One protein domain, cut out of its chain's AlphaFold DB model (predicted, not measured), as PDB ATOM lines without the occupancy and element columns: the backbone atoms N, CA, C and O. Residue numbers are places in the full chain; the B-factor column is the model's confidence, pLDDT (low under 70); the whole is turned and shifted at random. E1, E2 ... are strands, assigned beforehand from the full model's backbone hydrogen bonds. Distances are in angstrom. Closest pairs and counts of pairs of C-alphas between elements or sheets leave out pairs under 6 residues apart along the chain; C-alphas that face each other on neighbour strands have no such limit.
ATOM      1  N   TRP A  36     188.018 241.413 256.389       74.12
ATOM      2  CA  TRP A  36     187.968 242.310 257.531       74.12
ATOM      3  C   TRP A  36     187.259 243.609 257.155       74.12
ATOM      4  O   TRP A  36     187.567 244.242 256.138       74.12
ATOM      5  N   LYS A  37     186.328 244.049 257.997       74.44
ATOM      6  CA  LYS A  37     185.721 245.372 257.895       74.44
ATOM      7  C   LYS A  37     186.481 246.341 258.789       74.44
ATOM      8  O   LYS A  37     186.673 246.075 259.969       74.44
ATOM      9  N   VAL A  38     186.876 247.491 258.249       82.88
ATOM     10  CA  VAL A  38     187.492 248.544 259.064       82.88
ATOM     11  C   VAL A  38     186.411 249.212 259.907       82.88
ATOM     12  O   VAL A  38     185.474 249.796 259.364       82.88
ATOM     13  N   THR A  39     186.525 249.123 261.229       85.19
ATOM     14  CA  THR A  39     185.591 249.778 262.156       85.19
ATOM     15  C   THR A  39     186.085 251.141 262.593       85.19
ATOM     16  O   THR A  39     185.288 252.060 262.730       85.19
ATOM     17  N   ASN A  40     187.397 251.292 262.740       88.44
ATOM     18  CA  ASN A  40     188.034 252.562 263.049       88.44
ATOM     19  C   ASN A  40     189.351 252.660 262.287       88.44
ATOM     20  O   ASN A  40     190.088 251.676 262.180       88.44
ATOM     21  N   TYR A  41     189.637 253.849 261.782       91.56
ATOM     22  CA  TYR A  41     190.877 254.195 261.125       91.56
ATOM     23  C   TYR A  41     191.319 255.593 261.524       91.56
ATOM     24  O   TYR A  41     190.556 256.550 261.402       91.56
ATOM     25  N   GLU A  42     192.577 255.714 261.919       93.88
ATOM     26  CA  GLU A  42     193.225 256.992 262.171       93.88
ATOM     27  C   GLU A  42     194.542 257.035 261.401       93.88
ATOM     28  O   GLU A  42     195.404 256.181 261.600       93.88
ATOM     29  N   GLU A  43     194.694 258.020 260.520       92.94
ATOM     30  CA  GLU A  43     195.942 258.331 259.827       92.94
ATOM     31  C   GLU A  43     196.414 259.708 260.265       92.94
ATOM     32  O   GLU A  43     195.670 260.678 260.152       92.94
ATOM     33  N   THR A  44     197.651 259.799 260.740       92.12
ATOM     34  CA  THR A  44     198.318 261.081 260.971       92.12
ATOM     35  C   THR A  44     199.436 261.223 259.962       92.12
ATOM     36  O   THR A  44     200.299 260.350 259.903       92.12
ATOM     37  N   THR A  45     199.437 262.314 259.202       89.88
ATOM     38  CA  THR A  45     200.538 262.695 258.316       89.88
ATOM     39  C   THR A  45     201.094 264.041 258.762       89.88
ATOM     40  O   THR A  45     200.347 265.008 258.901       89.88
ATOM     41  N   VAL A  46     202.401 264.117 258.998       88.44
ATOM     42  CA  VAL A  46     203.100 265.352 259.370       88.44
ATOM     43  C   VAL A  46     204.052 265.731 258.249       88.44
ATOM     44  O   VAL A  46     204.977 264.980 257.966       88.44
ATOM     45  N   TRP A  47     203.850 266.897 257.644       87.69
ATOM     46  CA  TRP A  47     204.805 267.525 256.737       87.69
ATOM     47  C   TRP A  47     205.597 268.575 257.499       87.69
ATOM     48  O   TRP A  47     205.027 269.500 258.085       87.69
ATOM     49  N   ILE A  48     206.917 268.432 257.481       85.56
ATOM     50  CA  ILE A  48     207.838 269.376 258.107       85.56
ATOM     51  C   ILE A  48     208.642 270.040 256.999       85.56
ATOM     52  O   ILE A  48     209.407 269.367 256.306       85.56
ATOM     53  N   ASP A  49     208.480 271.350 256.850       83.38
ATOM     54  CA  ASP A  49     209.373 272.197 256.066       83.38
ATOM     55  C   ASP A  49     210.173 273.138 256.990       83.38
ATOM     56  O   ASP A  49     210.042 273.109 258.215       83.38
ATOM     57  N   LYS A  50     211.065 273.962 256.424       81.50
ATOM     58  CA  LYS A  50     211.944 274.852 257.213       81.50
ATOM     59  C   LYS A  50     211.196 275.925 258.015       81.50
ATOM     60  O   LYS A  50     211.776 276.522 258.918       81.50
ATOM     61  N   THR A  51     209.965 276.230 257.636       85.88
ATOM     62  CA  THR A  51     209.198 277.404 258.072       85.88
ATOM     63  C   THR A  51     207.878 277.044 258.750       85.88
ATOM     64  O   THR A  51     207.360 277.837 259.540       85.88
ATOM     65  N   MET A  52     207.358 275.851 258.475       87.94
ATOM     66  CA  MET A  52     206.044 275.382 258.865       87.94
ATOM     67  C   MET A  52     206.065 273.875 259.137       87.94
ATOM     68  O   MET A  52     206.705 273.081 258.450       87.94
ATOM     69  N   THR A  53     205.311 273.478 260.155       90.50
ATOM     70  CA  THR A  53     204.871 272.101 260.360       90.50
ATOM     71  C   THR A  53     203.376 272.038 260.098       90.50
ATOM     72  O   THR A  53     202.604 272.788 260.701       90.50
ATOM     73  N   GLN A  54     202.970 271.143 259.207       91.69
ATOM     74  CA  GLN A  54     201.574 270.838 258.940       91.69
ATOM     75  C   GLN A  54     201.287 269.403 259.375       91.69
ATOM     76  O   GLN A  54     201.982 268.479 258.968       91.69
ATOM     77  N   THR A  55     200.245 269.201 260.167       93.12
ATOM     78  CA  THR A  55     199.729 267.880 260.529       93.12
ATOM     79  C   THR A  55     198.325 267.723 259.963       93.12
ATOM     80  O   THR A  55     197.467 268.566 260.207       93.12
ATOM     81  N   GLU A  56     198.080 266.652 259.217       94.00
ATOM     82  CA  GLU A  56     196.743 266.185 258.848       94.00
ATOM     83  C   GLU A  56     196.427 264.941 259.678       94.00
ATOM     84  O   GLU A  56     197.222 264.005 259.729       94.00
ATOM     85  N   VAL A  57     195.264 264.934 260.323       94.94
ATOM     86  CA  VAL A  57     194.715 263.763 261.008       94.94
ATOM     87  C   VAL A  57     193.408 263.391 260.327       94.94
ATOM     88  O   VAL A  57     192.451 264.159 260.378       94.94
ATOM     89  N   ILE A  58     193.361 262.217 259.703       95.06
ATOM     90  CA  ILE A  58     192.158 261.644 259.096       95.06
ATOM     91  C   ILE A  58     191.618 260.584 260.046       95.06
ATOM     92  O   ILE A  58     192.311 259.612 260.343       95.06
ATOM     93  N   LYS A  59     190.370 260.741 260.482       95.44
ATOM     94  CA  LYS A  59     189.636 259.740 261.260       95.44
ATOM     95  C   LYS A  59     188.443 259.253 260.456       95.44
ATOM     96  O   LYS A  59     187.658 260.078 259.998       95.44
ATOM     97  N   LEU A  60     188.315 257.939 260.292       93.69
ATOM     98  CA  LEU A  60     187.164 257.286 259.668       93.69
ATOM     99  C   LEU A  60     186.563 256.318 260.690       93.69
ATOM    100  O   LEU A  60     187.224 255.354 261.082       93.69
ATOM    101  N   ASP A  61     185.326 256.568 261.103       89.75
ATOM    102  CA  ASP A  61     184.580 255.728 262.044       89.75
ATOM    103  C   ASP A  61     183.275 255.291 261.391       89.75
ATOM    104  O   ASP A  61     182.331 256.071 261.332       89.75
ATOM    105  N   GLN A  62     183.266 254.067 260.851       83.81
ATOM    106  CA  GLN A  62     182.179 253.407 260.112       83.81
ATOM    107  C   GLN A  62     181.433 254.267 259.069       83.81
ATOM    108  O   GLN A  62     181.551 254.001 257.875       83.81
ATOM    109  N   SER A  63     180.644 255.250 259.508       91.81
ATOM    110  CA  SER A  63     179.862 256.190 258.702       91.81
ATOM    111  C   SER A  63     180.439 257.602 258.604       91.81
ATOM    112  O   SER A  63     180.069 258.328 257.683       91.81
ATOM    113  N   ASP A  64     181.301 258.024 259.524       95.31
ATOM    114  CA  ASP A  64     181.713 259.421 259.678       95.31
ATOM    115  C   ASP A  64     183.200 259.618 259.380       95.31
ATOM    116  O   ASP A  64     184.037 258.762 259.684       95.31
ATOM    117  N   VAL A  65     183.534 260.761 258.774       96.69
ATOM    118  CA  VAL A  65     184.920 261.201 258.570       96.69
ATOM    119  C   VAL A  65     185.153 262.556 259.219       96.69
ATOM    120  O   VAL A  65     184.363 263.482 259.045       96.69
ATOM    121  N   ALA A  66     186.291 262.684 259.897       96.44
ATOM    122  CA  ALA A  66     186.838 263.953 260.348       96.44
ATOM    123  C   ALA A  66     188.262 264.112 259.811       96.44
ATOM    124  O   ALA A  66     189.090 263.214 259.969       96.44
ATOM    125  N   ILE A  67     188.558 265.259 259.200       96.19
ATOM    126  CA  ILE A  67     189.910 265.617 258.765       96.19
ATOM    127  C   ILE A  67     190.320 266.894 259.472       96.19
ATOM    128  O   ILE A  67     189.749 267.956 259.216       96.19
ATOM    129  N   THR A  68     191.308 266.789 260.350       96.19
ATOM    130  CA  THR A  68     191.851 267.918 261.099       96.19
ATOM    131  C   THR A  68     193.188 268.338 260.507       96.19
ATOM    132  O   THR A  68     194.104 267.527 260.416       96.19
ATOM    133  N   TYR A  69     193.310 269.614 260.151       94.38
ATOM    134  CA  TYR A  69     194.564 270.240 259.747       94.38
ATOM    135  C   TYR A  69     195.086 271.107 260.886       94.38
ATOM    136  O   TYR A  69     194.363 271.959 261.399       94.38
ATOM    137  N   ILE A  70     196.344 270.907 261.262       95.12
ATOM    138  CA  ILE A  70     197.057 271.706 262.259       95.12
ATOM    139  C   ILE A  70     198.258 272.326 261.557       95.12
ATOM    140  O   ILE A  70     199.129 271.608 261.073       95.12
ATOM    141  N   GLN A  71     198.316 273.649 261.495       93.44
ATOM    142  CA  GLN A  71     199.418 274.391 260.887       93.44
ATOM    143  C   GLN A  71     200.130 275.201 261.961       93.44
ATOM    144  O   GLN A  71     199.508 275.984 262.676       93.44
ATOM    145  N   SER A  72     201.439 275.003 262.080       93.06
ATOM    146  CA  SER A  72     202.291 275.720 263.027       93.06
ATOM    147  C   SER A  72     203.474 276.319 262.280       93.06
ATOM    148  O   SER A  72     204.328 275.585 261.789       93.06
ATOM    149  N   ALA A  73     203.517 277.647 262.188       92.25
ATOM    150  CA  ALA A  73     204.612 278.391 261.573       92.25
ATOM    151  C   ALA A  73     205.431 279.126 262.642       92.25
ATOM    152  O   ALA A  73     204.897 279.557 263.667       92.25
ATOM    153  N   SER A  74     206.737 279.276 262.410       88.19
ATOM    154  CA  SER A  74     207.627 279.930 263.376       88.19
ATOM    155  C   SER A  74     207.196 281.377 263.650       88.19
ATOM    156  O   SER A  74     207.053 282.179 262.729       88.19
ATOM    157  N   GLY A  75     206.975 281.711 264.925       89.38
ATOM    158  CA  GLY A  75     206.558 283.050 265.354       89.38
ATOM    159  C   GLY A  75     205.090 283.403 265.079       89.38
ATOM    160  O   GLY A  75     204.721 284.559 265.267       89.38
ATOM    161  N   GLN A  76     204.258 282.446 264.653       93.12
ATOM    162  CA  GLN A  76     202.822 282.638 264.427       93.12
ATOM    163  C   GLN A  76     201.982 281.714 265.326       93.12
ATOM    164  O   GLN A  76     202.465 280.655 265.738       93.12
ATOM    165  N   PRO A  77     200.723 282.075 265.638       94.31
ATOM    166  CA  PRO A  77     199.802 281.171 266.320       94.31
ATOM    167  C   PRO A  77     199.546 279.895 265.507       94.31
ATOM    168  O   PRO A  77     199.454 279.937 264.281       94.31
ATOM    169  N   THR A  78     199.366 278.767 266.195       95.19
ATOM    170  CA  THR A  78     198.911 277.523 265.564       95.19
ATOM    171  C   THR A  78     197.466 277.672 265.096       95.19
ATOM    172  O   THR A  78     196.587 278.047 265.873       95.19
ATOM    173  N   ILE A  79     197.208 277.323 263.838       95.50
ATOM    174  CA  ILE A  79     195.867 277.294 263.254       95.50
ATOM    175  C   ILE A  79     195.399 275.843 263.220       95.50
ATOM    176  O   ILE A  79     196.136 274.957 262.794       95.50
ATOM    177  N   THR A  80     194.175 275.590 263.682       96.12
ATOM    178  CA  THR A  80     193.529 274.275 263.592       96.12
ATOM    179  C   THR A  80     192.200 274.415 262.869       96.12
ATOM    180  O   THR A  80     191.375 275.242 263.250       96.12
ATOM    181  N   SER A  81     191.976 273.600 261.844       94.25
ATOM    182  CA  SER A  81     190.689 273.480 261.157       94.25
ATOM    183  C   SER A  81     190.268 272.017 261.114       94.25
ATOM    184  O   SER A  81     191.106 271.119 261.124       94.25
ATOM    185  N   THR A  82     188.966 271.751 261.139       95.25
ATOM    186  CA  THR A  82     188.437 270.389 261.028       95.25
ATOM    187  C   THR A  82     187.272 270.379 260.061       95.25
ATOM    188  O   THR A  82     186.303 271.107 260.256       95.25
ATOM    189  N   ASN A  83     187.370 269.528 259.047       94.44
ATOM    190  CA  ASN A  83     186.297 269.261 258.104       94.44
ATOM    191  C   ASN A  83     185.630 267.940 258.478       94.44
ATOM    192  O   ASN A  83     186.315 266.965 258.789       94.44
ATOM    193  N   GLN A  84     184.304 267.916 258.439       96.06
ATOM    194  CA  GLN A  84     183.494 266.740 258.753       96.06
ATOM    195  C   GLN A  84     182.793 266.247 257.486       96.06
ATOM    196  O   GLN A  84     182.611 267.004 256.529       96.06
ATOM    197  N   GLY A  85     182.386 264.984 257.476       96.38
ATOM    198  CA  GLY A  85     181.553 264.430 256.418       96.38
ATOM    199  C   GLY A  85     181.274 262.947 256.617       96.38
ATOM    200  O   GLY A  85     181.209 262.482 257.755       96.38
ATOM    201  N   LYS A  86     181.092 262.202 255.523       96.81
ATOM    202  CA  LYS A  86     180.699 260.786 255.577       96.81
ATOM    203  C   LYS A  86     181.667 259.860 254.856       96.81
ATOM    204  O   LYS A  86     182.237 260.201 253.821       96.81
ATOM    205  N   VAL A  87     181.791 258.657 255.402       95.56
ATOM    206  CA  VAL A  87     182.417 257.507 254.750       95.56
ATOM    207  C   VAL A  87     181.400 256.891 253.793       95.56
ATOM    208  O   VAL A  87     180.292 256.544 254.194       95.56
ATOM    209  N   LEU A  88     181.785 256.758 252.528       94.31
ATOM    210  CA  LEU A  88     180.997 256.087 251.492       94.31
ATOM    211  C   LEU A  88     181.401 254.613 251.377       94.31
ATOM    212  O   LEU A  88     180.548 253.734 251.282       94.31
ATOM    213  N   GLN A  89     182.706 254.338 251.447       91.94
ATOM    214  CA  GLN A  89     183.252 252.988 251.414       91.94
ATOM    215  C   GLN A  89     184.519 252.897 252.263       91.94
ATOM    216  O   GLN A  89     185.408 253.738 252.167       91.94
ATOM    217  N   HIS A  90     184.646 251.846 253.071       90.81
ATOM    218  CA  HIS A  90     185.898 251.542 253.757       90.81
ATOM    219  C   HIS A  90     186.052 250.037 253.957       90.81
ATOM    220  O   HIS A  90     185.380 249.434 254.793       90.81
ATOM    221  N   ALA A  91     186.927 249.421 253.170       87.12
ATOM    222  CA  ALA A  91     187.142 247.980 253.180       87.12
ATOM    223  C   ALA A  91     188.635 247.665 253.141       87.12
ATOM    224  O   ALA A  91     189.357 248.216 252.309       87.12
ATOM    225  N   PHE A  92     189.089 246.762 254.013       88.56
ATOM    226  CA  PHE A  92     190.473 246.303 254.034       88.56
ATOM    227  C   PHE A  92     190.524 244.778 254.055       88.56
ATOM    228  O   PHE A  92     190.257 244.132 255.060       88.56
ATOM    229  N   THR A  93     190.880 244.188 252.925       86.44
ATOM    230  CA  THR A  93     190.932 242.739 252.754       86.44
ATOM    231  C   THR A  93     192.371 242.262 252.878       86.44
ATOM    232  O   THR A  93     193.248 242.765 252.179       86.44
ATOM    233  N   ILE A  94     192.607 241.256 253.720       84.06
ATOM    234  CA  ILE A  94     193.900 240.583 253.878       84.06
ATOM    235  C   ILE A  94     193.669 239.096 253.614       84.06
ATOM    236  O   ILE A  94     192.920 238.447 254.340       84.06
ATOM    237  N   ARG A  95     194.281 238.552 252.561       81.19
ATOM    238  CA  ARG A  95     194.034 237.186 252.084       81.19
ATOM    239  C   ARG A  95     195.163 236.237 252.466       81.19
ATOM    240  O   ARG A  95     196.334 236.611 252.496       81.19
ATOM    241  N   LYS A  96     194.814 234.965 252.671       75.88
ATOM    242  CA  LYS A  96     195.754 233.872 252.995       75.88
ATOM    243  C   LYS A  96     196.837 233.617 251.951       75.88
ATOM    244  O   LYS A  96     197.851 232.997 252.264       75.88
ATOM    245  N   ASP A  97     196.609 234.025 250.709       81.12
ATOM    246  CA  ASP A  97     197.583 233.906 249.621       81.12
ATOM    247  C   ASP A  97     198.743 234.911 249.744       81.12
ATOM    248  O   ASP A  97     199.672 234.863 248.943       81.12
ATOM    249  N   GLY A  98     198.721 235.771 250.770       84.38
ATOM    250  CA  GLY A  98     199.733 236.795 250.999       84.38
ATOM    251  C   GLY A  98     199.419 238.108 250.291       84.38
ATOM    252  O   GLY A  98     200.301 238.955 250.208       84.38
ATOM    253  N   THR A  99     198.197 238.298 249.781       90.75
ATOM    254  CA  THR A  99     197.760 239.549 249.145       90.75
ATOM    255  C   THR A  99     196.846 240.374 250.045       90.75
ATOM    256  O   THR A  99     196.210 239.857 250.967       90.75
ATOM    257  N   TRP A 100     196.781 241.680 249.794       92.19
ATOM    258  CA  TRP A 100     195.843 242.581 250.459       92.19
ATOM    259  C   TRP A 100     195.309 243.652 249.506       92.19
ATOM    260  O   TRP A 100     195.942 243.986 248.502       92.19
ATOM    261  N   SER A 101     194.152 244.219 249.849       92.94
ATOM    262  CA  SER A 101     193.559 245.370 249.165       92.94
ATOM    263  C   SER A 101     192.836 246.289 250.144       92.94
ATOM    264  O   SER A 101     192.102 245.818 251.006       92.94
ATOM    265  N   LEU A 102     193.004 247.596 249.982       92.75
ATOM    266  CA  LEU A 102     192.326 248.651 250.728       92.75
ATOM    267  C   LEU A 102     191.519 249.503 249.754       92.75
ATOM    268  O   LEU A 102     192.048 249.919 248.725       92.75
ATOM    269  N   ILE A 103     190.276 249.807 250.107       93.44
ATOM    270  CA  ILE A 103     189.464 250.843 249.468       93.44
ATOM    271  C   ILE A 103     188.964 251.782 250.563       93.44
ATOM    272  O   ILE A 103     188.457 251.335 251.592       93.44
ATOM    273  N   ARG A 104     189.121 253.082 250.331       93.56
ATOM    274  CA  ARG A 104     188.613 254.174 251.159       93.56
ATOM    275  C   ARG A 104     187.965 255.197 250.249       93.56
ATOM    276  O   ARG A 104     188.620 255.736 249.365       93.56
ATOM    277  N   GLU A 105     186.712 255.495 250.502       95.81
ATOM    278  CA  GLU A 105     185.979 256.550 249.837       95.81
ATOM    279  C   GLU A 105     185.186 257.318 250.882       95.81
ATOM    280  O   GLU A 105     184.460 256.737 251.692       95.81
ATOM    281  N   TYR A 106     185.354 258.629 250.893       96.50
ATOM    282  CA  TYR A 106     184.665 259.517 251.812       96.50
ATOM    283  C   TYR A 106     184.538 260.901 251.186       96.50
ATOM    284  O   TYR A 106     185.269 261.245 250.253       96.50
ATOM    285  N   TYR A 107     183.657 261.722 251.742       96.44
ATOM    286  CA  TYR A 107     183.616 263.142 251.429       96.44
ATOM    287  C   TYR A 107     183.646 263.987 252.695       96.44
ATOM    288  O   TYR A 107     183.171 263.561 253.744       96.44
ATOM    289  N   THR A 108     184.171 265.201 252.580       96.50
ATOM    290  CA  THR A 108     184.004 266.261 253.573       96.50
ATOM    291  C   THR A 108     183.286 267.450 252.960       96.50
ATOM    292  O   THR A 108     183.328 267.672 251.747       96.50
ATOM    293  N   GLU A 109     182.606 268.206 253.809       93.25
ATOM    294  CA  GLU A 109     181.842 269.380 253.417       93.25
ATOM    295  C   GLU A 109     182.311 270.617 254.170       93.25
ATOM    296  O   GLU A 109     182.654 270.568 255.351       93.25
ATOM    297  N   HIS A 110     182.319 271.741 253.460       90.00
ATOM    298  CA  HIS A 110     182.621 273.045 254.019       90.00
ATOM    299  C   HIS A 110     181.749 274.107 253.355       90.00
ATOM    300  O   HIS A 110     181.803 274.295 252.136       90.00
ATOM    301  N   THR A 111     180.990 274.847 254.157       87.81
ATOM    302  CA  THR A 111     180.163 275.956 253.676       87.81
ATOM    303  C   THR A 111     180.915 277.272 253.816       87.81
ATOM    304  O   THR A 111     181.439 277.594 254.880       87.81
ATOM    305  N   SER A 112     180.970 278.057 252.742       83.62
ATOM    306  CA  SER A 112     181.527 279.411 252.754       83.62
ATOM    307  C   SER A 112     180.705 280.311 251.846       83.62
ATOM    308  O   SER A 112     180.519 279.956 250.686       83.62
ATOM    309  N   GLN A 113     180.246 281.458 252.362       83.56
ATOM    310  CA  GLN A 113     179.515 282.473 251.584       83.56
ATOM    311  C   GLN A 113     178.398 281.849 250.722       83.56
ATOM    312  O   GLN A 113     178.417 281.953 249.499       83.56
ATOM    313  N   ASP A 114     177.497 281.098 251.367       83.81
ATOM    314  CA  ASP A 114     176.346 280.408 250.749       83.81
ATOM    315  C   ASP A 114     176.685 279.356 249.675       83.81
ATOM    316  O   ASP A 114     175.807 278.810 249.011       83.81
ATOM    317  N   THR A 115     177.965 279.005 249.540       86.69
ATOM    318  CA  THR A 115     178.434 277.924 248.672       86.69
ATOM    319  C   THR A 115     178.861 276.732 249.518       86.69
ATOM    320  O   THR A 115     179.796 276.827 250.324       86.69
ATOM    321  N   LEU A 116     178.217 275.584 249.309       89.19
ATOM    322  CA  LEU A 116     178.643 274.316 249.888       89.19
ATOM    323  C   LEU A 116     179.718 273.697 248.992       89.19
ATOM    324  O   LEU A 116     179.494 273.413 247.814       89.19
ATOM    325  N   ARG A 117     180.904 273.480 249.556       91.19
ATOM    326  CA  ARG A 117     182.011 272.786 248.895       91.19
ATOM    327  C   ARG A 117     182.069 271.364 249.416       91.19
ATOM    328  O   ARG A 117     182.250 271.169 250.617       91.19
ATOM    329  N   ARG A 118     181.958 270.383 248.521       92.88
ATOM    330  CA  ARG A 118     182.144 268.967 248.847       92.88
ATOM    331  C   ARG A 118     183.434 268.466 248.220       92.88
ATOM    332  O   ARG A 118     183.587 268.499 247.001       92.88
ATOM    333  N   PHE A 119     184.339 267.981 249.058       94.06
ATOM    334  CA  PHE A 119     185.562 267.316 248.630       94.06
ATOM    335  C   PHE A 119     185.405 265.813 248.830       94.06
ATOM    336  O   PHE A 119     185.335 265.347 249.964       94.06
ATOM    337  N   THR A 120     185.355 265.060 247.739       95.25
ATOM    338  CA  THR A 120     185.285 263.596 247.758       95.25
ATOM    339  C   THR A 120     186.661 263.034 247.448       95.25
ATOM    340  O   THR A 120     187.278 263.418 246.452       95.25
ATOM    341  N   ARG A 121     187.149 262.117 248.282       96.00
ATOM    342  CA  ARG A 121     188.395 261.388 248.044       96.00
ATOM    343  C   ARG A 121     188.100 259.904 247.927       96.00
ATOM    344  O   ARG A 121     187.559 259.303 248.851       96.00
ATOM    345  N   TYR A 122     188.555 259.324 246.827       96.19
ATOM    346  CA  TYR A 122     188.689 257.889 246.639       96.19
ATOM    347  C   TYR A 122     190.170 257.514 246.720       96.19
ATOM    348  O   TYR A 122     191.021 258.116 246.062       96.19
ATOM    349  N   TYR A 123     190.483 256.494 247.503       95.81
ATOM    350  CA  TYR A 123     191.801 255.900 247.621       95.81
ATOM    351  C   TYR A 123     191.669 254.385 247.564       95.81
ATOM    352  O   TYR A 123     190.940 253.790 248.357       95.81
ATOM    353  N   SER A 124     192.434 253.744 246.690       96.31
ATOM    354  CA  SER A 124     192.597 252.296 246.715       96.31
ATOM    355  C   SER A 124     194.058 251.910 246.643       96.31
ATOM    356  O   SER A 124     194.822 252.519 245.896       96.31
ATOM    357  N   ALA A 125     194.434 250.871 247.373       96.50
ATOM    358  CA  ALA A 125     195.774 250.316 247.333       96.50
ATOM    359  C   ALA A 125     195.735 248.794 247.414       96.50
ATOM    360  O   ALA A 125     194.785 248.215 247.938       96.50
ATOM    361  N   SER A 126     196.757 248.141 246.878       96.38
ATOM    362  CA  SER A 126     196.900 246.690 246.972       96.38
ATOM    363  C   SER A 126     198.361 246.273 246.934       96.38
ATOM    364  O   SER A 126     199.231 247.026 246.481       96.38
ATOM    365  N   GLY A 127     198.628 245.056 247.391       96.06
ATOM    366  CA  GLY A 127     199.948 244.462 247.291       96.06
ATOM    367  C   GLY A 127     200.064 243.169 248.078       96.06
ATOM    368  O   GLY A 127     199.118 242.379 248.122       96.06
ATOM    369  N   SER A 128     201.232 242.943 248.675       93.56
ATOM    370  CA  SER A 128     201.550 241.716 249.405       93.56
ATOM    371  C   SER A 128     201.770 241.970 250.893       93.56
ATOM    372  O   SER A 128     202.053 243.094 251.312       93.56
ATOM    373  N   TRP A 129     201.619 240.938 251.717       91.38
ATOM    374  CA  TRP A 129     201.902 241.009 253.145       91.38
ATOM    375  C   TRP A 129     202.598 239.743 253.642       91.38
ATOM    376  O   TRP A 129     202.357 238.649 253.136       91.38
ATOM    377  N   ASN A 130     203.466 239.892 254.644       87.00
ATOM    378  CA  ASN A 130     204.176 238.793 255.296       87.00
ATOM    379  C   ASN A 130     204.482 239.124 256.763       87.00
ATOM    380  O   ASN A 130     204.699 240.279 257.121       87.00
ATOM    381  N   PHE A 131     204.571 238.104 257.617       84.81
ATOM    382  CA  PHE A 131     205.125 238.276 258.962       84.81
ATOM    383  C   PHE A 131     206.646 238.454 258.890       84.81
ATOM    384  O   PHE A 131     207.316 237.727 258.158       84.81
ATOM    385  N   LEU A 132     207.192 239.388 259.672       82.88
ATOM    386  CA  LEU A 132     208.646 239.585 259.766       82.88
ATOM    387  C   LEU A 132     209.327 238.540 260.659       82.88
ATOM    388  O   LEU A 132     210.505 238.243 260.482       82.88
ATOM    389  N   GLU A 133     208.589 237.963 261.604       73.38
ATOM    390  CA  GLU A 133     209.097 236.986 262.565       73.38
ATOM    391  C   GLU A 133     208.230 235.717 262.541       73.38
ATOM    392  O   GLU A 133     207.018 235.771 262.312       73.38
ATOM    393  N   LYS A 134     208.837 234.547 262.783       60.19
ATOM    394  CA  LYS A 134     208.084 233.293 262.936       60.19
ATOM    395  C   LYS A 134     207.305 233.341 264.253       60.19
ATOM    396  O   LYS A 134     207.892 233.191 265.321       60.19
ATOM    397  N   GLY A 135     205.990 233.536 264.173       55.81
ATOM    398  CA  GLY A 135     205.111 233.467 265.340       55.81
ATOM    399  C   GLY A 135     205.099 232.071 265.974       55.81
ATOM    400  O   GLY A 135     205.302 231.065 265.290       55.81
ATOM    401  N   LYS A 136     204.825 232.004 267.284       53.44
ATOM    402  CA  LYS A 136     204.496 230.735 267.955       53.44
ATOM    403  C   LYS A 136     203.187 230.183 267.362       53.44
ATOM    404  O   LYS A 136     202.377 230.946 266.820       53.44
ATOM    405  N   GLU A 137     203.047 228.858 267.361       52.84
ATOM    406  CA  GLU A 137     201.867 228.170 266.826       52.84
ATOM    407  C   GLU A 137     200.624 228.641 267.611       52.84
ATOM    408  O   GLU A 137     200.650 228.673 268.837       52.84
ATOM    409  N   ASP A 138     199.596 229.063 266.870       49.56
ATOM    410  CA  ASP A 138     198.272 229.556 267.298       49.56
ATOM    411  C   ASP A 138     198.119 231.055 267.648       49.56
ATOM    412  O   ASP A 138     198.585 231.566 268.663       49.56
ATOM    413  N   GLY A 139     197.364 231.766 266.794       53.94
ATOM    414  CA  GLY A 139     196.962 233.168 266.988       53.94
ATOM    415  C   GLY A 139     198.032 234.206 266.634       53.94
ATOM    416  O   GLY A 139     199.165 233.861 266.298       53.94
ATOM    417  N   TYR A 140     197.663 235.489 266.672       62.19
ATOM    418  CA  TYR A 140     198.632 236.577 266.547       62.19
ATOM    419  C   TYR A 140     199.231 236.835 267.926       62.19
ATOM    420  O   TYR A 140     198.522 237.234 268.856       62.19
ATOM    421  N   GLY A 141     200.530 236.600 268.084       64.75
ATOM    422  CA  GLY A 141     201.238 237.049 269.274       64.75
ATOM    423  C   GLY A 141     201.099 238.565 269.421       64.75
ATOM    424  O   GLY A 141     201.264 239.314 268.457       64.75
ATOM    425  N   LYS A 142     200.807 239.047 270.633       69.44
ATOM    426  CA  LYS A 142     200.875 240.484 270.923       69.44
ATOM    427  C   LYS A 142     202.254 240.996 270.499       69.44
ATOM    428  O   LYS A 142     203.261 240.403 270.885       69.44
ATOM    429  N   ARG A 143     202.293 242.113 269.769       80.06
ATOM    430  CA  ARG A 143     203.503 242.718 269.188       80.06
ATOM    431  C   ARG A 143     204.120 241.975 267.996       80.06
ATOM    432  O   ARG A 143     205.239 242.309 267.619       80.06
ATOM    433  N   GLU A 144     203.427 241.010 267.389       84.81
ATOM    434  CA  GLU A 144     203.857 240.483 266.089       84.81
ATOM    435  C   GLU A 144     203.907 241.607 265.048       84.81
ATOM    436  O   GLU A 144     203.054 242.500 265.036       84.81
ATOM    437  N   ARG A 145     204.922 241.548 264.182       87.75
ATOM    438  CA  ARG A 145     205.141 242.519 263.111       87.75
ATOM    439  C   ARG A 145     204.749 241.943 261.764       87.75
ATOM    440  O   ARG A 145     205.207 240.861 261.385       87.75
ATOM    441  N   ILE A 146     203.955 242.705 261.029       87.69
ATOM    442  CA  ILE A 146     203.471 242.357 259.700       87.69
ATOM    443  C   ILE A 146     203.959 243.423 258.725       87.69
ATOM    444  O   ILE A 146     203.646 244.602 258.874       87.69
ATOM    445  N   LEU A 147     204.728 243.001 257.730       91.19
ATOM    446  CA  LEU A 147     205.140 243.829 256.610       91.19
ATOM    447  C   LEU A 147     204.048 243.801 255.547       91.19
ATOM    448  O   LEU A 147     203.733 242.735 255.027       91.19
ATOM    449  N   PHE A 148     203.530 244.967 255.195       93.06
ATOM    450  CA  PHE A 148     202.667 245.193 254.044       93.06
ATOM    451  C   PHE A 148     203.463 245.950 252.990       93.06
ATOM    452  O   PHE A 148     203.980 247.027 253.266       93.06
ATOM    453  N   GLN A 149     203.552 245.399 251.788       94.62
ATOM    454  CA  GLN A 149     204.111 246.076 250.624       94.62
ATOM    455  C   GLN A 149     202.957 246.551 249.750       94.62
ATOM    456  O   GLN A 149     202.083 245.758 249.399       94.62
ATOM    457  N   THR A 150     202.949 247.833 249.411       95.06
ATOM    458  CA  THR A 150     202.014 248.419 248.454       95.06
ATOM    459  C   THR A 150     202.646 248.338 247.077       95.06
ATOM    460  O   THR A 150     203.709 248.904 246.864       95.06
ATOM    461  N   LEU A 151     201.990 247.654 246.144       95.44
ATOM    462  CA  LEU A 151     202.455 247.512 244.760       95.44
ATOM    463  C   LEU A 151     201.700 248.443 243.813       95.44
ATOM    464  O   LEU A 151     202.208 248.815 242.759       95.44
ATOM    465  N   GLN A 152     200.476 248.820 244.180       96.25
ATOM    466  CA  GLN A 152     199.641 249.733 243.409       96.25
ATOM    467  C   GLN A 152     198.884 250.654 244.356       96.25
ATOM    468  O   GLN A 152     198.312 250.190 245.344       96.25
ATOM    469  N   GLU A 153     198.829 251.939 244.024       95.88
ATOM    470  CA  GLU A 153     197.906 252.886 244.636       95.88
ATOM    471  C   GLU A 153     197.204 253.726 243.567       95.88
ATOM    472  O   GLU A 153     197.780 254.101 242.543       95.88
ATOM    473  N   LYS A 154     195.947 254.052 243.841       96.38
ATOM    474  CA  LYS A 154     195.137 254.982 243.068       96.38
ATOM    475  C   LYS A 154     194.495 255.965 244.023       96.38
ATOM    476  O   LYS A 154     193.885 255.566 245.011       96.38
ATOM    477  N   THR A 155     194.607 257.243 243.697       95.94
ATOM    478  CA  THR A 155     193.906 258.324 244.387       95.94
ATOM    479  C   THR A 155     193.098 259.099 243.363       95.94
ATOM    480  O   THR A 155     193.615 259.441 242.303       95.94
ATOM    481  N   SER A 156     191.842 259.386 243.677       95.31
ATOM    482  CA  SER A 156     191.029 260.348 242.947       95.31
ATOM    483  C   SER A 156     190.458 261.355 243.931       95.31
ATOM    484  O   SER A 156     189.943 260.976 244.982       95.31
ATOM    485  N   ASN A 157     190.581 262.634 243.605       94.00
ATOM    486  CA  ASN A 157     189.965 263.711 244.362       94.00
ATOM    487  C   ASN A 157     188.966 264.412 243.449       94.00
ATOM    488  O   ASN A 157     189.297 264.706 242.302       94.00
ATOM    489  N   VAL A 158     187.767 264.674 243.956       93.62
ATOM    490  CA  VAL A 158     186.700 265.373 243.242       93.62
ATOM    491  C   VAL A 158     186.214 266.517 244.117       93.62
ATOM    492  O   VAL A 158     185.784 266.298 245.249       93.62
ATOM    493  N   LEU A 159     186.263 267.737 243.593       92.31
ATOM    494  CA  LEU A 159     185.706 268.916 244.249       92.31
ATOM    495  C   LEU A 159     184.423 269.330 243.532       92.31
ATOM    496  O   LEU A 159     184.439 269.586 242.332       92.31
ATOM    497  N   THR A 160     183.316 269.383 244.270       90.12
ATOM    498  CA  THR A 160     182.000 269.816 243.781       90.12
ATOM    499  C   THR A 160     181.570 271.082 244.512       90.12
ATOM    500  O   THR A 160     181.732 271.181 245.733       90.12
ATOM    501  N   PHE A 161     181.004 272.035 243.773       88.69
ATOM    502  CA  PHE A 161     180.407 273.247 244.328       88.69
ATOM    503  C   PHE A 161     178.897 273.191 244.128       88.69
ATOM    504  O   PHE A 161     178.422 273.080 242.997       88.69
ATOM    505  N   MET A 162     178.167 273.284 245.233       85.50
ATOM    506  CA  MET A 162     176.711 273.330 245.262       85.50
ATOM    507  C   MET A 162     176.295 274.732 245.720       85.50
ATOM    508  O   MET A 162     176.737 275.201 246.773       85.50
ATOM    509  N   MET A 163     175.472 275.405 244.916       84.44
ATOM    510  CA  MET A 163     174.881 276.710 245.232       84.44
ATOM    511  C   MET A 163     173.362 276.573 245.203       84.44
ATOM    512  O   MET A 163     172.811 275.949 244.295       84.44
ATOM    513  N   GLU A 164     172.678 277.146 246.190       81.06
ATOM    514  CA  GLU A 164     171.221 277.056 246.266       81.06
ATOM    515  C   GLU A 164     170.561 277.659 245.012       81.06
ATOM    516  O   GLU A 164     170.901 278.755 244.566       81.06
ATOM    517  N   GLY A 165     169.626 276.915 244.412       79.44
ATOM    518  CA  GLY A 165     168.902 277.350 243.213       79.44
ATOM    519  C   GLY A 165     169.714 277.335 241.909       79.44
ATOM    520  O   GLY A 165     169.230 277.847 240.901       79.44
ATOM    521  N   GLN A 166     170.918 276.757 241.901       79.19
ATOM    522  CA  GLN A 166     171.760 276.595 240.711       79.19
ATOM    523  C   GLN A 166     172.089 275.111 240.488       79.19
ATOM    524  O   GLN A 166     172.119 274.341 241.449       79.19
ATOM    525  N   PRO A 167     172.328 274.677 239.237       77.38
ATOM    526  CA  PRO A 167     172.869 273.348 238.991       77.38
ATOM    527  C   PRO A 167     174.274 273.227 239.594       77.38
ATOM    528  O   PRO A 167     175.029 274.204 239.619       77.38
ATOM    529  N   ASP A 168     174.631 272.024 240.038       76.56
ATOM    530  CA  ASP A 168     175.973 271.730 240.542       76.56
ATOM    531  C   ASP A 168     177.034 272.126 239.505       76.56
ATOM    532  O   ASP A 168     176.936 271.792 238.318       76.56
ATOM    533  N   ILE A 169     178.060 272.854 239.949       78.44
ATOM    534  CA  ILE A 169     179.159 273.261 239.069       78.44
ATOM    535  C   ILE A 169     180.016 272.031 238.748       78.44
ATOM    536  O   ILE A 169     180.253 271.184 239.613       78.44
ATOM    537  N   VAL A 170     180.504 271.972 237.502       66.31
ATOM    538  CA  VAL A 170     181.350 270.899 236.963       66.31
ATOM    539  C   VAL A 170     182.446 270.500 237.963       66.31
ATOM    540  O   VAL A 170     183.222 271.362 238.386       66.31
ATOM    541  N   PRO A 171     182.547 269.209 238.322       76.12
ATOM    542  CA  PRO A 171     183.571 268.743 239.238       76.12
ATOM    543  C   PRO A 171     184.966 268.928 238.638       76.12
ATOM    544  O   PRO A 171     185.234 268.483 237.521       76.12
ATOM    545  N   THR A 172     185.890 269.519 239.395       76.56
ATOM    546  CA  THR A 172     187.321 269.366 239.102       76.56
ATOM    547  C   THR A 172     187.780 268.049 239.705       76.56
ATOM    548  O   THR A 172     187.596 267.828 240.908       76.56
ATOM    549  N   SER A 173     188.353 267.175 238.878       86.94
ATOM    550  CA  SER A 173     188.839 265.869 239.309       86.94
ATOM    551  C   SER A 173     190.304 265.673 238.965       86.94
ATOM    552  O   SER A 173     190.680 265.825 237.803       86.94
ATOM    553  N   ASP A 174     191.077 265.213 239.939       90.75
ATOM    554  CA  ASP A 174     192.454 264.775 239.737       90.75
ATOM    555  C   ASP A 174     192.551 263.285 240.040       90.75
ATOM    556  O   ASP A 174     191.991 262.804 241.030       90.75
ATOM    557  N   VAL A 175     193.260 262.545 239.187       92.12
ATOM    558  CA  VAL A 175     193.492 261.110 239.363       92.12
ATOM    559  C   VAL A 175     194.980 260.828 239.267       92.12
ATOM    560  O   VAL A 175     195.618 261.125 238.261       92.12
ATOM    561  N   THR A 176     195.508 260.178 240.296       93.69
ATOM    562  CA  THR A 176     196.886 259.701 240.339       93.69
ATOM    563  C   THR A 176     196.874 258.189 240.470       93.69
ATOM    564  O   THR A 176     196.219 257.650 241.360       93.69
ATOM    565  N   ASN A 177     197.630 257.512 239.611       94.56
ATOM    566  CA  ASN A 177     197.901 256.083 239.715       94.56
ATOM    567  C   ASN A 177     199.413 255.902 239.833       94.56
ATOM    568  O   ASN A 177     200.154 256.458 239.021       94.56
ATOM    569  N   LYS A 178     199.869 255.144 240.829       93.69
ATOM    570  CA  LYS A 178     201.281 254.792 240.990       93.69
ATOM    571  C   LYS A 178     201.422 253.283 241.155       93.69
ATOM    572  O   LYS A 178     200.587 252.631 241.783       93.69
ATOM    573  N   THR A 179     202.494 252.753 240.591       93.75
ATOM    574  CA  THR A 179     202.948 251.374 240.775       93.75
ATOM    575  C   THR A 179     204.305 251.397 241.457       93.75
ATOM    576  O   THR A 179     205.080 252.328 241.241       93.75
ATOM    577  N   TYR A 180     204.585 250.380 242.257       90.69
ATOM    578  CA  TYR A 180     205.790 250.289 243.069       90.69
ATOM    579  C   TYR A 180     206.440 248.928 242.892       90.69
ATOM    580  O   TYR A 180     205.741 247.911 242.842       90.69
ATOM    581  N   GLU A 181     207.768 248.914 242.862       91.19
ATOM    582  CA  GLU A 181     208.505 247.670 243.016       91.19
ATOM    583  C   GLU A 181     208.463 247.219 244.488       91.19
ATOM    584  O   GLU A 181     208.281 248.037 245.404       91.19
ATOM    585  N   PRO A 182     208.626 245.913 244.763       88.06
ATOM    586  CA  PRO A 182     208.733 245.401 246.123       88.06
ATOM    587  C   PRO A 182     209.761 246.175 246.961       88.06
ATOM    588  O   PRO A 182     210.953 246.186 246.658       88.06
ATOM    589  N   GLY A 183     209.297 246.789 248.053       85.81
ATOM    590  CA  GLY A 183     210.127 247.568 248.977       85.81
ATOM    591  C   GLY A 183     210.005 249.088 248.837       85.81
ATOM    592  O   GLY A 183     210.176 249.771 249.846       85.81
ATOM    593  N   ASP A 184     209.622 249.615 247.667       88.31
ATOM    594  CA  ASP A 184     209.515 251.068 247.428       88.31
ATOM    595  C   ASP A 184     208.442 251.728 248.295       88.31
ATOM    596  O   ASP A 184     208.616 252.838 248.800       88.31
ATOM    597  N   PHE A 185     207.332 251.022 248.509       90.88
ATOM    598  CA  PHE A 185     206.300 251.435 249.444       90.88
ATOM    599  C   PHE A 185     205.944 250.284 250.383       90.88
ATOM    600  O   PHE A 185     205.283 249.318 250.004       90.88
ATOM    601  N   SER A 186     206.381 250.397 251.636       91.56
ATOM    602  CA  SER A 186     206.178 249.388 252.671       91.56
ATOM    603  C   SER A 186     205.663 250.000 253.970       91.56
ATOM    604  O   SER A 186     206.058 251.094 254.360       91.56
ATOM    605  N   THR A 187     204.797 249.279 254.675       91.81
ATOM    606  CA  THR A 187     204.343 249.605 256.031       91.81
ATOM    607  C   THR A 187     204.563 248.406 256.940       91.81
ATOM    608  O   THR A 187     204.138 247.298 256.621       91.81
ATOM    609  N   ILE A 188     205.198 248.618 258.088       90.50
ATOM    610  CA  ILE A 188     205.285 247.618 259.151       90.50
ATOM    611  C   ILE A 188     204.201 247.935 260.172       90.50
ATOM    612  O   ILE A 188     204.228 248.993 260.799       90.50
ATOM    613  N   TYR A 189     203.265 247.011 260.351       90.81
ATOM    614  CA  TYR A 189     202.259 247.062 261.403       90.81
ATOM    615  C   TYR A 189     202.653 246.178 262.577       90.81
ATOM    616  O   TYR A 189     203.141 245.063 262.393       90.81
ATOM    617  N   VAL A 190     202.367 246.653 263.784       90.00
ATOM    618  CA  VAL A 190     202.455 245.895 265.028       90.00
ATOM    619  C   VAL A 190     201.045 245.520 265.464       90.00
ATOM    620  O   VAL A 190     200.164 246.379 265.552       90.00
ATOM    621  N   VAL A 191     200.835 244.240 265.769       87.06
ATOM    622  CA  VAL A 191     199.573 243.751 266.332       87.06
ATOM    623  C   VAL A 191     199.454 244.210 267.785       87.06
ATOM    624  O   VAL A 191     200.178 243.735 268.667       87.06
ATOM    625  N   GLU A 192     198.522 245.122 268.056       86.56
ATOM    626  CA  GLU A 192     198.217 245.570 269.420       86.56
ATOM    627  C   GLU A 192     197.323 244.570 270.151       86.56
ATOM    628  O   GLU A 192     197.553 244.251 271.322       86.56
ATOM    629  N   ASN A 193     196.307 244.080 269.443       81.25
ATOM    630  CA  ASN A 193     195.335 243.121 269.937       81.25
ATOM    631  C   ASN A 193     194.845 242.243 268.788       81.25
ATOM    632  O   ASN A 193     194.715 242.709 267.654       81.25
ATOM    633  N   SER A 194     194.540 240.986 269.090       77.81
ATOM    634  CA  SER A 194     193.916 240.090 268.135       77.81
ATOM    635  C   SER A 194     193.033 239.048 268.811       77.81
ATOM    636  O   SER A 194     193.362 238.485 269.854       77.81
ATOM    637  N   SER A 195     191.905 238.773 268.167       75.44
ATOM    638  CA  SER A 195     191.011 237.657 268.437       75.44
ATOM    639  C   SER A 195     190.510 237.079 267.111       75.44
ATOM    640  O   SER A 195     190.798 237.609 266.040       75.44
ATOM    641  N   LYS A 196     189.685 236.025 267.160       70.69
ATOM    642  CA  LYS A 196     189.065 235.445 265.953       70.69
ATOM    643  C   LYS A 196     188.230 236.441 265.131       70.69
ATOM    644  O   LYS A 196     188.025 236.194 263.950       70.69
ATOM    645  N   LYS A 197     187.724 237.507 265.763       76.25
ATOM    646  CA  LYS A 197     186.815 238.498 265.160       76.25
ATOM    647  C   LYS A 197     187.326 239.934 265.246       76.25
ATOM    648  O   LYS A 197     186.592 240.838 264.915       76.25
ATOM    649  N   ASN A 198     188.516 240.157 265.799       80.44
ATOM    650  CA  ASN A 198     189.037 241.510 265.960       80.44
ATOM    651  C   ASN A 198     190.531 241.526 265.681       80.44
ATOM    652  O   ASN A 198     191.250 240.680 266.217       80.44
ATOM    653  N   LEU A 199     191.005 242.513 264.933       84.12
ATOM    654  CA  LEU A 199     192.428 242.773 264.751       84.12
ATOM    655  C   LEU A 199     192.692 244.278 264.876       84.12
ATOM    656  O   LEU A 199     192.070 245.078 264.187       84.12
ATOM    657  N   SER A 200     193.611 244.653 265.767       88.50
ATOM    658  CA  SER A 200     194.055 246.037 265.957       88.50
ATOM    659  C   SER A 200     195.514 246.153 265.545       88.50
ATOM    660  O   SER A 200     196.379 245.497 266.138       88.50
ATOM    661  N   LEU A 201     195.786 246.996 264.553       90.25
ATOM    662  CA  LEU A 201     197.124 247.248 264.027       90.25
ATOM    663  C   LEU A 201     197.513 248.711 264.232       90.25
ATOM    664  O   LEU A 201     196.703 249.605 263.992       90.25
ATOM    665  N   THR A 202     198.773 248.937 264.592       92.00
ATOM    666  CA  THR A 202     199.395 250.269 264.608       92.00
ATOM    667  C   THR A 202     200.674 250.226 263.787       92.00
ATOM    668  O   THR A 202     201.488 249.319 263.959       92.00
ATOM    669  N   SER A 203     200.860 251.171 262.869       91.19
ATOM    670  CA  SER A 203     202.079 251.244 262.063       91.19
ATOM    671  C   SER A 203     203.277 251.636 262.934       91.19
ATOM    672  O   SER A 203     203.249 252.667 263.604       91.19
ATOM    673  N   GLU A 204     204.341 250.844 262.887       88.56
ATOM    674  CA  GLU A 204     205.645 251.153 263.489       88.56
ATOM    675  C   GLU A 204     206.532 251.940 262.519       88.56
ATOM    676  O   GLU A 204     207.299 252.798 262.941       88.56
ATOM    677  N   SER A 205     206.421 251.666 261.217       83.31
ATOM    678  CA  SER A 205     207.212 252.331 260.182       83.31
ATOM    679  C   SER A 205     206.466 252.352 258.854       83.31
ATOM    680  O   SER A 205     205.805 251.373 258.497       83.31
ATOM    681  N   ILE A 206     206.594 253.455 258.119       85.38
ATOM    682  CA  ILE A 206     206.115 253.603 256.747       85.38
ATOM    683  C   ILE A 206     207.278 254.133 255.914       85.38
ATOM    684  O   ILE A 206     207.817 255.201 256.193       85.38
ATOM    685  N   VAL A 207     207.658 253.376 254.891       85.50
ATOM    686  CA  VAL A 207     208.684 253.744 253.915       85.50
ATOM    687  C   VAL A 207     207.985 253.956 252.589       85.50
ATOM    688  O   VAL A 207     207.286 253.061 252.127       85.50
ATOM    689  N   LYS A 208     208.163 255.130 251.988       83.44
ATOM    690  CA  LYS A 208     207.678 255.441 250.644       83.44
ATOM    691  C   LYS A 208     208.754 256.234 249.912       83.44
ATOM    692  O   LYS A 208     209.026 257.376 250.275       83.44
ATOM    693  N   THR A 209     209.380 255.628 248.913       77.31
ATOM    694  CA  THR A 209     210.352 256.295 248.046       77.31
ATOM    695  C   THR A 209     209.598 257.085 246.974       77.31
ATOM    696  O   THR A 209     209.039 256.526 246.037       77.31
ATOM    697  N   ASP A 210     209.529 258.410 247.123       63.31
ATOM    698  CA  ASP A 210     209.016 259.305 246.075       63.31
ATOM    699  C   ASP A 210     210.193 260.130 245.536       63.31
ATOM    700  O   ASP A 210     210.707 261.026 246.204       63.31
ATOM    701  N   ASN A 211     210.640 259.825 244.315       52.66
ATOM    702  CA  ASN A 211     211.792 260.482 243.674       52.66
ATOM    703  C   ASN A 211     211.512 261.939 243.241       52.66
ATOM    704  O   ASN A 211     212.331 262.553 242.561       52.66
ATOM    705  N   SER A 212     210.352 262.500 243.593       48.84
ATOM    706  CA  SER A 212     209.854 263.773 243.067       48.84
ATOM    707  C   SER A 212     210.007 264.972 244.009       48.84
ATOM    708  O   SER A 212     209.539 266.054 243.659       48.84
ATOM    709  N   PHE A 213     210.630 264.831 245.185       47.34
ATOM    710  CA  PHE A 213     210.755 265.943 246.136       47.34
ATOM    711  C   PHE A 213     212.193 266.465 246.252       47.34
ATOM    712  O   PHE A 213     213.052 265.870 246.900       47.34
ATOM    713  N   SER A 214     212.460 267.617 245.634       39.72
ATOM    714  CA  SER A 214     213.722 268.351 245.759       39.72
ATOM    715  C   SER A 214     213.657 269.322 246.948       39.72
ATOM    716  O   SER A 214     213.536 270.534 246.776       39.72
ATOM    717  N   GLY A 215     213.684 268.802 248.174       52.81
ATOM    718  CA  GLY A 215     213.670 269.624 249.384       52.81
ATOM    719  C   GLY A 215     213.923 268.809 250.648       52.81
ATOM    720  O   GLY A 215     213.623 267.622 250.697       52.81
ATOM    721  N   ALA A 216     214.478 269.447 251.684       53.22
ATOM    722  CA  ALA A 216     214.583 268.852 253.015       53.22
ATOM    723  C   ALA A 216     213.207 268.905 253.696       53.22
ATOM    724  O   ALA A 216     212.951 269.794 254.505       53.22
ATOM    725  N   SER A 217     212.311 268.002 253.304       58.31
ATOM    726  CA  SER A 217     211.022 267.791 253.959       58.31
ATOM    727  C   SER A 217     210.978 266.406 254.585       58.31
ATOM    728  O   SER A 217     211.340 265.430 253.927       58.31
ATOM    729  N   ALA A 218     210.504 266.311 255.823       64.38
ATOM    730  CA  ALA A 218     210.182 265.031 256.442       64.38
ATOM    731  C   ALA A 218     208.672 264.797 256.360       64.38
ATOM    732  O   ALA A 218     207.890 265.725 256.586       64.38
ATOM    733  N   ILE A 219     208.282 263.565 256.027       66.44
ATOM    734  CA  ILE A 219     206.902 263.097 256.128       66.44
ATOM    735  C   ILE A 219     206.880 261.983 257.163       66.44
ATOM    736  O   ILE A 219     207.445 260.915 256.934       66.44
ATOM    737  N   GLU A 220     206.227 262.225 258.293       74.19
ATOM    738  CA  GLU A 220     205.932 261.174 259.265       74.19
ATOM    739  C   GLU A 220     204.495 260.722 259.070       74.19
ATOM    740  O   GLU A 220     203.589 261.551 258.997       74.19
ATOM    741  N   LYS A 221     204.287 259.410 258.975       74.94
ATOM    742  CA  LYS A 221     202.954 258.838 258.833       74.94
ATOM    743  C   LYS A 221     202.743 257.742 259.861       74.94
ATOM    744  O   LYS A 221     203.584 256.855 260.008       74.94
ATOM    745  N   SER A 222     201.610 257.793 260.546       80.62
ATOM    746  CA  SER A 222     201.146 256.712 261.407       80.62
ATOM    747  C   SER A 222     199.718 256.326 261.054       80.62
ATOM    748  O   SER A 222     198.924 257.156 260.615       80.62
ATOM    749  N   VAL A 223     199.407 255.042 261.203       84.12
ATOM    750  CA  VAL A 223     198.100 254.463 260.927       84.12
ATOM    751  C   VAL A 223     197.718 253.547 262.076       84.12
ATOM    752  O   VAL A 223     198.479 252.646 262.432       84.12
ATOM    753  N   LYS A 224     196.517 253.744 262.610       84.38
ATOM    754  CA  LYS A 224     195.852 252.808 263.510       84.38
ATOM    755  C   LYS A 224     194.571 252.315 262.860       84.38
ATOM    756  O   LYS A 224     193.806 253.123 262.343       84.38
ATOM    757  N   LEU A 225     194.337 251.008 262.890       85.12
ATOM    758  CA  LEU A 225     193.125 250.421 262.328       85.12
ATOM    759  C   LEU A 225     192.598 249.267 263.177       85.12
ATOM    760  O   LEU A 225     193.368 248.429 263.648       85.12
ATOM    761  N   ASN A 226     191.277 249.253 263.348       81.19
ATOM    762  CA  ASN A 226     190.521 248.171 263.962       81.19
ATOM    763  C   ASN A 226     189.706 247.459 262.886       81.19
ATOM    764  O   ASN A 226     189.096 248.103 262.030       81.19
ATOM    765  N   LEU A 227     189.717 246.137 262.947       78.69
ATOM    766  CA  LEU A 227     189.118 245.244 261.970       78.69
ATOM    767  C   LEU A 227     188.154 244.291 262.663       78.69
ATOM    768  O   LEU A 227     188.557 243.695 263.659       78.69
ATOM    769  N   GLU A 228     186.952 244.125 262.113       77.38
ATOM    770  CA  GLU A 228     185.917 243.171 262.557       77.38
ATOM    771  C   GLU A 228     185.465 242.225 261.443       77.38
ATOM    772  O   GLU A 228     185.456 242.663 260.266       77.38
TER     773      GLU A 228
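Overview. This is residues 36 to 228 of the 228 residues of an uncharacterized protein of Fluviicola sp. SGL-29 (UniProt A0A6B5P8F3). The strands make a barrel that is closed at one end by a ring of E1, E4, E5, E6, E7, E9, E10 and E11 and splayed at the other into two leaves. One leaf holds E2 and E3 with the far parts of E1 and E11 and the first part of E4; the other holds the far parts of E5, E6 and E7, with E8 along its edge, and a gap lies between E8 and E11. The printed part has 193 residues with no named helix and eleven named strands, E1 to E11 in order along the chain, in one branched, twisted antiparallel sheet. The class is all strand. The whole is compact, with a radius of gyration of the C-alphas of 18.7 A, and its outline is elongated: the C-alphas span 62 by 39 by 30 A along their three main axes.

Along the chain. E1, residues 36 to 48, begins at C-alpha 36 (187.968, 242.310, 257.531), bends by 71 degrees at residue 39 and is 33.6 A long. E2 is residues 52 to 61 and E3 residues 64 to 73. E4, residues 79 to 94, is 37.9 A long and bends by 80 degrees at residue 86. E5, residues 99 to 112, measures 43.2 A. E6, residues 115 to 131, measures 48.9 A and bends by 63 degrees at residue 128. E7, residues 145 to 163, is the longest strand by residues; it measures 49.0 A, bends by 72 degrees at residue 151 and ends at C-alpha 163 (174.881, 276.710, 245.232). E8, residues 169 to 179, measures 32.4 A. E9, residues 185 to 195, bends by 70 degrees at residue 192, and E10, residues 198 to 208, bends by 64 degrees at residue 204. E11, residues 218 to 227, ends at C-alpha 227 (189.118, 245.244, 261.970).

Arrangement. E1 to E8 form a meander, each strand the antiparallel neighbour of the one before, and E9 to E11 form another. On one side of E1 lie E2, beside residues 40 to 48, and E4, beside residues 36 to 38; E11 lies on the other side. E1 and E2 are a hairpin, with N 43 and O 58 at 2.9 A. E1 and E4 are antiparallel neighbours with no N and O within hydrogen-bond range; C-alphas 37 and 91 face each other at 5.6 A. In the hairpin of E2 and E3, N 57 and O 68 are 2.8 A apart. E3 pairs with E4 over residues 79 to 86 of E4, with N 67 and O 83 at 2.8 A. E5 lies on the other side of E4, with N 91 and O 103 at 2.9 A. E5 and E6 have N 104 and O 123 at 2.8 A, and E6 and E7 have N 122 and O 156 at 2.8 A. On the other side of E7 from E6 lie E9, beside residues 145 to 150, and E8, beside residues 151 to 161. N 148 and O 187 of E7 and E9 are 2.8 A apart, and N 155 and O 176 of E7 and E8 are 2.9 A apart. E8 is an edge strand, and it is apart from E9. N 188 and O 205 of E9 and E10 are 2.9 A apart. E10 and E11 have N 203 and O 223 at 2.8 A, and E1 and E11 have N 44 and O 222 at 2.9 A.

Size, cuts and confidence. The C-alphas farthest apart are those of Glu 137 and Gly 165, at 63.7 A, while those of Trp 36 and Glu 228, the chain's last residue, are 5.5 A apart. The printed part has no cut. The link from E6 to E7, residues 132 to 144, is long, and its C-alphas lie 22 to 32 A from the mean of the C-alphas. The link from E10 to E11 is short but not tight, and the others are tight. The mean pLDDT of the printed part is 85.6; residues 134 to 142, residue 170 and residues 210 to 219 are under 70.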